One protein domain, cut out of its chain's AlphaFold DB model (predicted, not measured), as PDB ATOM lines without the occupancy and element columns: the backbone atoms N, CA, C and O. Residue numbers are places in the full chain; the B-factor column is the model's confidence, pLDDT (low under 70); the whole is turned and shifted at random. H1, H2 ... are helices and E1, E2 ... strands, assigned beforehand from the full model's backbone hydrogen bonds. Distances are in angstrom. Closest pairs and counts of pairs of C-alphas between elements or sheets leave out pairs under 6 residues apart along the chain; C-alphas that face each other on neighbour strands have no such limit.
ATOM      1  N   THR A  14      43.927 -39.482 -34.366       84.94
ATOM      2  CA  THR A  14      44.990 -39.130 -35.308       84.94
ATOM      3  C   THR A  14      44.699 -37.746 -35.865       84.94
ATOM      4  O   THR A  14      43.620 -37.511 -36.406       84.94
ATOM      5  N   VAL A  15      45.656 -36.832 -35.732       85.50
ATOM      6  CA  VAL A  15      45.620 -35.522 -36.389       85.50
ATOM      7  C   VAL A  15      46.301 -35.678 -37.743       85.50
ATOM      8  O   VAL A  15      47.447 -36.122 -37.790       85.50
ATOM      9  N   GLU A  16      45.601 -35.376 -38.835       84.94
ATOM     10  CA  GLU A  16      46.173 -35.521 -40.175       84.94
ATOM     11  C   GLU A  16      47.011 -34.306 -40.582       84.94
ATOM     12  O   GLU A  16      48.218 -34.422 -40.756       84.94
ATOM     13  N   ASP A  17      46.357 -33.166 -40.802       90.62
ATOM     14  CA  ASP A  17      46.961 -31.893 -41.208       90.62
ATOM     15  C   ASP A  17      45.897 -30.785 -41.086       90.62
ATOM     16  O   ASP A  17      44.741 -31.049 -40.725       90.62
ATOM     17  N   TYR A  18      46.273 -29.557 -41.429       92.69
ATOM     18  CA  TYR A  18      45.351 -28.438 -41.563       92.69
ATOM     19  C   TYR A  18      44.304 -28.699 -42.652       92.69
ATOM     20  O   TYR A  18      44.579 -29.250 -43.726       92.69
ATOM     21  N   TRP A  19      43.065 -28.318 -42.346       93.75
ATOM     22  CA  TRP A  19      41.905 -28.509 -43.205       93.75
ATOM     23  C   TRP A  19      42.068 -27.808 -44.550       93.75
ATOM     24  O   TRP A  19      41.786 -28.408 -45.585       93.75
ATOM     25  N   ASP A  20      42.543 -26.566 -44.545       91.88
ATOM     26  CA  ASP A  20      42.738 -25.753 -45.745       91.88
ATOM     27  C   ASP A  20      43.671 -26.437 -46.759       91.88
ATOM     28  O   ASP A  20      43.397 -26.433 -47.958       91.88
ATOM     29  N   ARG A  21      44.708 -27.133 -46.283       91.19
ATOM     30  CA  ARG A  21      45.629 -27.925 -47.108       91.19
ATOM     31  C   ARG A  21      44.997 -29.214 -47.611       91.19
ATOM     32  O   ARG A  21      45.249 -29.616 -48.745       91.19
ATOM     33  N   LYS A  22      44.176 -29.883 -46.803       90.88
ATOM     34  CA  LYS A  22      43.536 -31.151 -47.191       90.88
ATOM     35  C   LYS A  22      42.375 -30.949 -48.155       90.88
ATOM     36  O   LYS A  22      42.267 -31.658 -49.151       90.88
ATOM     37  N   ALA A  23      41.515 -29.990 -47.852       88.38
ATOM     38  CA  ALA A  23      40.309 -29.701 -48.607       88.38
ATOM     39  C   ALA A  23      40.536 -28.661 -49.714       88.38
ATOM     40  O   ALA A  23      39.639 -28.452 -50.527       88.38
ATOM     41  N   GLN A  24      41.712 -28.013 -49.749       90.69
ATOM     42  CA  GLN A  24      42.048 -26.931 -50.686       90.69
ATOM     43  C   GLN A  24      41.023 -25.780 -50.633       90.69
ATOM     44  O   GLN A  24      40.780 -25.082 -51.617       90.69
ATOM     45  N   THR A  25      40.371 -25.608 -49.481       92.06
ATOM     46  CA  THR A  25      39.315 -24.621 -49.251       92.06
ATOM     47  C   THR A  25      39.177 -24.323 -47.763       92.06
ATOM     48  O   THR A  25      39.445 -25.183 -46.924       92.06
ATOM     49  N   SER A  26      38.709 -23.122 -47.426       92.62
ATOM     50  CA  SER A  26      38.358 -22.777 -46.049       92.62
ATOM     51  C   SER A  26      37.147 -23.587 -45.587       92.62
ATOM     52  O   SER A  26      36.228 -23.868 -46.362       92.62
ATOM     53  N   TRP A  27      37.096 -23.926 -44.300       93.75
ATOM     54  CA  TRP A  27      35.916 -24.570 -43.713       93.75
ATOM     55  C   TRP A  27      34.673 -23.671 -43.815       93.75
ATOM     56  O   TRP A  27      33.560 -24.180 -43.937       93.75
ATOM     57  N   LYS A  28      34.862 -22.343 -43.853       94.00
ATOM     58  CA  LYS A  28      33.794 -21.337 -44.010       94.00
ATOM     59  C   LYS A  28      33.158 -21.367 -45.399       94.00
ATOM     60  O   LYS A  28      31.995 -21.009 -45.549       94.00
ATOM     61  N   THR A  29      33.922 -21.768 -46.413       94.06
ATOM     62  CA  THR A  29      33.485 -21.813 -47.817       94.06
ATOM     63  C   THR A  29      33.180 -23.227 -48.301       94.06
ATOM     64  O   THR A  29      32.764 -23.408 -49.446       94.06
ATOM     65  N   ALA A  30      33.382 -24.235 -47.451       92.06
ATOM     66  CA  ALA A  30      33.123 -25.624 -47.783       92.06
ATOM     67  C   ALA A  30      31.618 -25.845 -47.999       92.06
ATOM     68  O   ALA A  30      30.807 -25.735 -47.080       92.06
ATOM     69  N   THR A  31      31.244 -26.172 -49.232       91.88
ATOM     70  CA  THR A  31      29.864 -26.495 -49.606       91.88
ATOM     71  C   THR A  31      29.654 -28.005 -49.586       91.88
ATOM     72  O   THR A  31      30.586 -28.771 -49.820       91.88
ATOM     73  N   ASP A  32      28.439 -28.435 -49.235       91.06
ATOM     74  CA  ASP A  32      28.053 -29.854 -49.128       91.06
ATOM     75  C   ASP A  32      28.972 -30.706 -48.221       91.06
ATOM     76  O   ASP A  32      29.122 -31.917 -48.381       91.06
ATOM     77  N   ASN A  33      29.607 -30.077 -47.225       92.31
ATOM     78  CA  ASN A  33      30.538 -30.755 -46.336       92.31
ATOM     79  C   ASN A  33      29.990 -30.875 -44.910       92.31
ATOM     80  O   ASN A  33      29.969 -29.917 -44.136       92.31
ATOM     81  N   ARG A  34      29.583 -32.092 -44.530       92.88
ATOM     82  CA  ARG A  34      29.028 -32.369 -43.191       92.88
ATOM     83  C   ARG A  34      30.017 -32.119 -42.054       92.88
ATOM     84  O   ARG A  34      29.590 -31.752 -40.961       92.88
ATOM     85  N   ILE A  35      31.313 -32.323 -42.292       93.81
ATOM     86  CA  ILE A  35      32.347 -32.130 -41.270       93.81
ATOM     87  C   ILE A  35      32.488 -30.629 -40.984       93.81
ATOM     88  O   ILE A  35      32.431 -30.224 -39.823       93.81
ATOM     89  N   ALA A  36      32.553 -29.808 -42.038       94.38
ATOM     90  CA  ALA A  36      32.587 -28.352 -41.920       94.38
ATOM     91  C   ALA A  36      31.311 -27.788 -41.271       94.38
ATOM     92  O   ALA A  36      31.406 -26.948 -40.382       94.38
ATOM     93  N   LEU A  37      30.124 -28.300 -41.626       94.12
ATOM     94  CA  LEU A  37      28.862 -27.892 -40.992       94.12
ATOM     95  C   LEU A  37      28.836 -28.211 -39.490       94.12
ATOM     96  O   LEU A  37      28.446 -27.375 -38.676       94.12
ATOM     97  N   THR A  38      29.263 -29.419 -39.116       93.81
ATOM     98  CA  THR A  38      29.319 -29.839 -37.707       93.81
ATOM     99  C   THR A  38      30.286 -28.956 -36.920       93.81
ATOM    100  O   THR A  38      29.993 -28.554 -35.794       93.81
ATOM    101  N   TYR A  39      31.418 -28.611 -37.529       94.88
ATOM    102  CA  TYR A  39      32.388 -27.702 -36.939       94.88
ATOM    103  C   TYR A  39      31.861 -26.277 -36.803       94.88
ATOM    104  O   TYR A  39      31.997 -25.707 -35.730       94.88
ATOM    105  N   ALA A  40      31.190 -25.731 -37.820       93.69
ATOM    106  CA  ALA A  40      30.620 -24.386 -37.772       93.69
ATOM    107  C   ALA A  40      29.634 -24.217 -36.603       93.69
ATOM    108  O   ALA A  40      29.692 -23.227 -35.874       93.69
ATOM    109  N   LEU A  41      28.773 -25.218 -36.377       93.50
ATOM    110  CA  LEU A  41      27.861 -25.242 -35.230       93.50
ATOM    111  C   LEU A  41      28.622 -25.244 -33.900       93.50
ATOM    112  O   LEU A  41      28.262 -24.524 -32.973       93.50
ATOM    113  N   ARG A  42      29.684 -26.047 -33.806       94.00
ATOM    114  CA  ARG A  42      30.489 -26.174 -32.589       94.00
ATOM    115  C   ARG A  42      31.301 -24.912 -32.303       94.00
ATOM    116  O   ARG A  42      31.273 -24.427 -31.179       94.00
ATOM    117  N   ALA A  43      31.967 -24.362 -33.313       92.62
ATOM    118  CA  ALA A  43      32.744 -23.135 -33.209       92.62
ATOM    119  C   ALA A  43      31.874 -21.964 -32.739       92.62
ATOM    120  O   ALA A  43      32.270 -21.252 -31.822       92.62
ATOM    121  N   GLY A  44      30.654 -21.837 -33.278       90.38
ATOM    122  CA  GLY A  44      29.703 -20.806 -32.851       90.38
ATOM    123  C   GLY A  44      29.189 -20.974 -31.416       90.38
ATOM    124  O   GLY A  44      28.925 -19.982 -30.746       90.38
ATOM    125  N   LEU A  45      29.060 -22.209 -30.917       91.69
ATOM    126  CA  LEU A  45      28.630 -22.478 -29.536       91.69
ATOM    127  C   LEU A  45      29.764 -22.353 -28.511       91.69
ATOM    128  O   LEU A  45      29.497 -22.148 -27.328       91.69
ATOM    129  N   SER A  46      31.009 -22.526 -28.946       90.75
ATOM    130  CA  SER A  46      32.198 -22.528 -28.088       90.75
ATOM    131  C   SER A  46      33.029 -21.246 -28.190       90.75
ATOM    132  O   SER A  46      34.099 -21.201 -27.594       90.75
ATOM    133  N   ASP A  47      32.544 -20.238 -28.926       89.81
ATOM    134  CA  ASP A  47      33.232 -18.961 -29.177       89.81
ATOM    135  C   ASP A  47      34.683 -19.162 -29.654       89.81
ATOM    136  O   ASP A  47      35.624 -18.505 -29.207       89.81
ATOM    137  N   LEU A  48      34.878 -20.158 -30.527       92.19
ATOM    138  CA  LEU A  48      36.194 -20.455 -31.082       92.19
ATOM    139  C   LEU A  48      36.586 -19.403 -32.127       92.19
ATOM    140  O   LEU A  48      35.709 -18.859 -32.807       92.19
ATOM    141  N   PRO A  49      37.897 -19.155 -32.315       92.75
ATOM    142  CA  PRO A  49      38.368 -18.293 -33.389       92.75
ATOM    143  C   PRO A  49      37.818 -18.726 -34.757       92.75
ATOM    144  O   PRO A  49      37.704 -19.912 -35.060       92.75
ATOM    145  N   LEU A  50      37.463 -17.741 -35.588       91.31
ATOM    146  CA  LEU A  50      36.888 -17.943 -36.928       91.31
ATOM    147  C   LEU A  50      37.952 -17.946 -38.046       91.31
ATOM    148  O   LEU A  50      37.645 -17.703 -39.222       91.31
ATOM    149  N   ASP A  51      39.211 -18.168 -37.687       93.75
ATOM    150  CA  ASP A  51      40.311 -18.309 -38.636       93.75
ATOM    151  C   ASP A  51      40.333 -19.722 -39.258       93.75
ATOM    152  O   ASP A  51      39.391 -20.506 -39.119       93.75
ATOM    153  N   ASP A  52      41.353 -19.998 -40.065       92.81
ATOM    154  CA  ASP A  52      41.530 -21.279 -40.749       92.81
ATOM    155  C   ASP A  52      42.562 -22.180 -40.045       92.81
ATOM    156  O   ASP A  52      42.983 -23.187 -40.615       92.81
ATOM    157  N   GLU A  53      42.910 -21.884 -38.783       94.88
ATOM    158  CA  GLU A  53      43.793 -22.699 -37.934       94.88
ATOM    159  C   GLU A  53      43.041 -23.927 -37.386       94.88
ATOM    160  O   GLU A  53      42.875 -24.160 -36.183       94.88
ATOM    161  N   VAL A  54      42.535 -24.729 -38.320       94.69
ATOM    162  CA  VAL A  54      41.641 -25.855 -38.076       94.69
ATOM    163  C   VAL A  54      42.257 -27.121 -38.653       94.69
ATOM    164  O   VAL A  54      42.641 -27.174 -39.819       94.69
ATOM    165  N   LEU A  55      42.319 -28.168 -37.841       94.38
ATOM    166  CA  LEU A  55      42.919 -29.454 -38.173       94.38
ATOM    167  C   LEU A  55      41.848 -30.505 -38.462       94.38
ATOM    168  O   LEU A  55      40.803 -30.544 -37.806       94.38
ATOM    169  N   LEU A  56      42.142 -31.400 -39.406       94.06
ATOM    170  CA  LEU A  56      41.360 -32.612 -39.626       94.06
ATOM    171  C   LEU A  56      41.808 -33.706 -38.649       94.06
ATOM    172  O   LEU A  56      42.946 -34.176 -38.697       94.06
ATOM    173  N   CYS A  57      40.885 -34.137 -37.795       90.94
ATOM    174  CA  CYS A  57      41.103 -35.174 -36.796       90.94
ATOM    175  C   CYS A  57      40.250 -36.410 -37.092       90.94
ATOM    176  O   CYS A  57      39.041 -36.314 -37.308       90.94
ATOM    177  N   VAL A  58      40.873 -37.583 -37.007       88.44
ATOM    178  CA  VAL A  58      40.218 -38.889 -37.084       88.44
ATOM    179  C   VAL A  58      40.106 -39.452 -35.672       88.44
ATOM    180  O   VAL A  58      41.111 -39.741 -35.027       88.44
ATOM    181  N   VAL A  59      38.880 -39.602 -35.181       85.00
ATOM    182  CA  VAL A  59      38.549 -40.145 -33.861       85.00
ATOM    183  C   VAL A  59      37.869 -41.497 -34.064       85.00
ATOM    184  O   VAL A  59      36.691 -41.582 -34.423       85.00
ATOM    185  N   GLY A  60      38.623 -42.582 -33.885       82.88
ATOM    186  CA  GLY A  60      38.143 -43.928 -34.208       82.88
ATOM    187  C   GLY A  60      37.793 -44.080 -35.696       82.88
ATOM    188  O   GLY A  60      38.682 -44.187 -36.531       82.88
ATOM    189  N   ARG A  61      36.494 -44.126 -36.031       81.50
ATOM    190  CA  ARG A  61      35.985 -44.220 -37.421       81.50
ATOM    191  C   ARG A  61      35.349 -42.920 -37.930       81.50
ATOM    192  O   ARG A  61      34.754 -42.917 -39.006       81.50
ATOM    193  N   SER A  62      35.410 -41.850 -37.146       84.19
ATOM    194  CA  SER A  62      34.736 -40.585 -37.433       84.19
ATOM    195  C   SER A  62      35.754 -39.480 -37.676       84.19
ATOM    196  O   SER A  62      36.754 -39.397 -36.975       84.19
ATOM    197  N   ASN A  63      35.465 -38.610 -38.641       90.38
ATOM    198  CA  ASN A  63      36.276 -37.431 -38.929       90.38
ATOM    199  C   ASN A  63      35.610 -36.192 -38.334       90.38
ATOM    200  O   ASN A  63      34.393 -36.028 -38.451       90.38
ATOM    201  N   GLN A  64      36.406 -35.315 -37.738       92.81
ATOM    202  CA  GLN A  64      35.953 -34.041 -37.192       92.81
ATOM    203  C   GLN A  64      37.022 -32.964 -37.363       92.81
ATOM    204  O   GLN A  64      38.206 -33.268 -37.482       92.81
ATOM    205  N   LEU A  65      36.597 -31.705 -37.340       94.56
ATOM    206  CA  LEU A  65      37.502 -30.564 -37.317       94.56
ATOM    207  C   LEU A  65      37.712 -30.056 -35.892       94.56
ATOM    208  O   LEU A  65      36.766 -30.006 -35.094       94.56
ATOM    209  N   VAL A  66      38.948 -29.667 -35.594       93.38
ATOM    210  CA  VAL A  66      39.374 -29.152 -34.288       93.38
ATOM    211  C   VAL A  66      40.227 -27.911 -34.497       93.38
ATOM    212  O   VAL A  66      41.133 -27.929 -35.324       93.38
ATOM    213  N   HIS A  67      39.941 -26.839 -33.766       94.94
ATOM    214  CA  HIS A  67      40.772 -25.642 -33.789       94.94
ATOM    215  C   HIS A  67      42.062 -25.882 -32.993       94.94
ATOM    216  O   HIS A  67      42.035 -26.539 -31.950       94.94
ATOM    217  N   VAL A  68      43.194 -25.331 -33.437       93.19
ATOM    218  CA  VAL A  68      44.495 -25.531 -32.766       93.19
ATOM    219  C   VAL A  68      44.493 -25.097 -31.295       93.19
ATOM    220  O   VAL A  68      45.177 -25.711 -30.482       93.19
ATOM    221  N   SER A  69      43.684 -24.099 -30.921       91.31
ATOM    222  CA  SER A  69      43.553 -23.643 -29.524       91.31
ATOM    223  C   SER A  69      42.920 -24.676 -28.592       91.31
ATOM    224  O   SER A  69      42.974 -24.518 -27.377       91.31
ATOM    225  N   GLU A  70      42.274 -25.702 -29.141       88.00
ATOM    226  CA  GLU A  70      41.678 -26.789 -28.367       88.00
ATOM    227  C   GLU A  70      42.698 -27.885 -28.042       88.00
ATOM    228  O   GLU A  70      42.434 -28.764 -27.218       88.00
TER     229      GLU A  70
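Overview. This is residues 14 to 70 of the 81 residues of an uncharacterized protein of Gordonia sp. UCD-TK1 (UniProt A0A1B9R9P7). What is the shape? An antiparallel three-stranded sheet, order E1, E2, E3, has helix H2 slantwise over its edge strand E3 and short H1 beside the strands on the same face. What makes it up? The printed part has 57 residues, with E1, H1, H2, E2, E3 along the chain, mixed in class. It is compact, radius of gyration of the C-alphas 10.3 A, spanning 25 by 22 by 18 A.

Along the chain. Where are the strands? E1 is residues 14 to 18, from C-alpha 14 at (44.990, -39.130, -35.308), 12.4 A long; E2 is residues 54 to 59, 15.2 A; E3 is residues 62 to 67, 16.5 A, ending at C-alpha 67 at (40.772, -25.642, -33.789). Where are the helices? H1 is residues 19 to 23, 5.8 A; H2 is 34 to 46, 18.3 A.

Arrangement. Which strands pair? Within hydrogen-bond range are N 16 and O 56 of E1 and E2, 2.9 A, and N 57 and O 64 of the hairpin E2 and E3, 2.8 A. How do the helices stand? H2, height 7.8 A over the sheet, stands at 41 degrees to E3 on the local plane; their closest C-alphas are Ile 35 and Gln 64, 5.8 A. H1, height 7.2 A, is apart from H2; in both, every O i to N i+4 pair is within hydrogen-bond range.

Size, cuts and confidence. How large is it? The farthest C-alphas, Asp 47 and Arg 61, are 26.7 A apart. Is it unbroken? The printed part has no cut, no link is long, and no printed residue is under 70 in pLDDT.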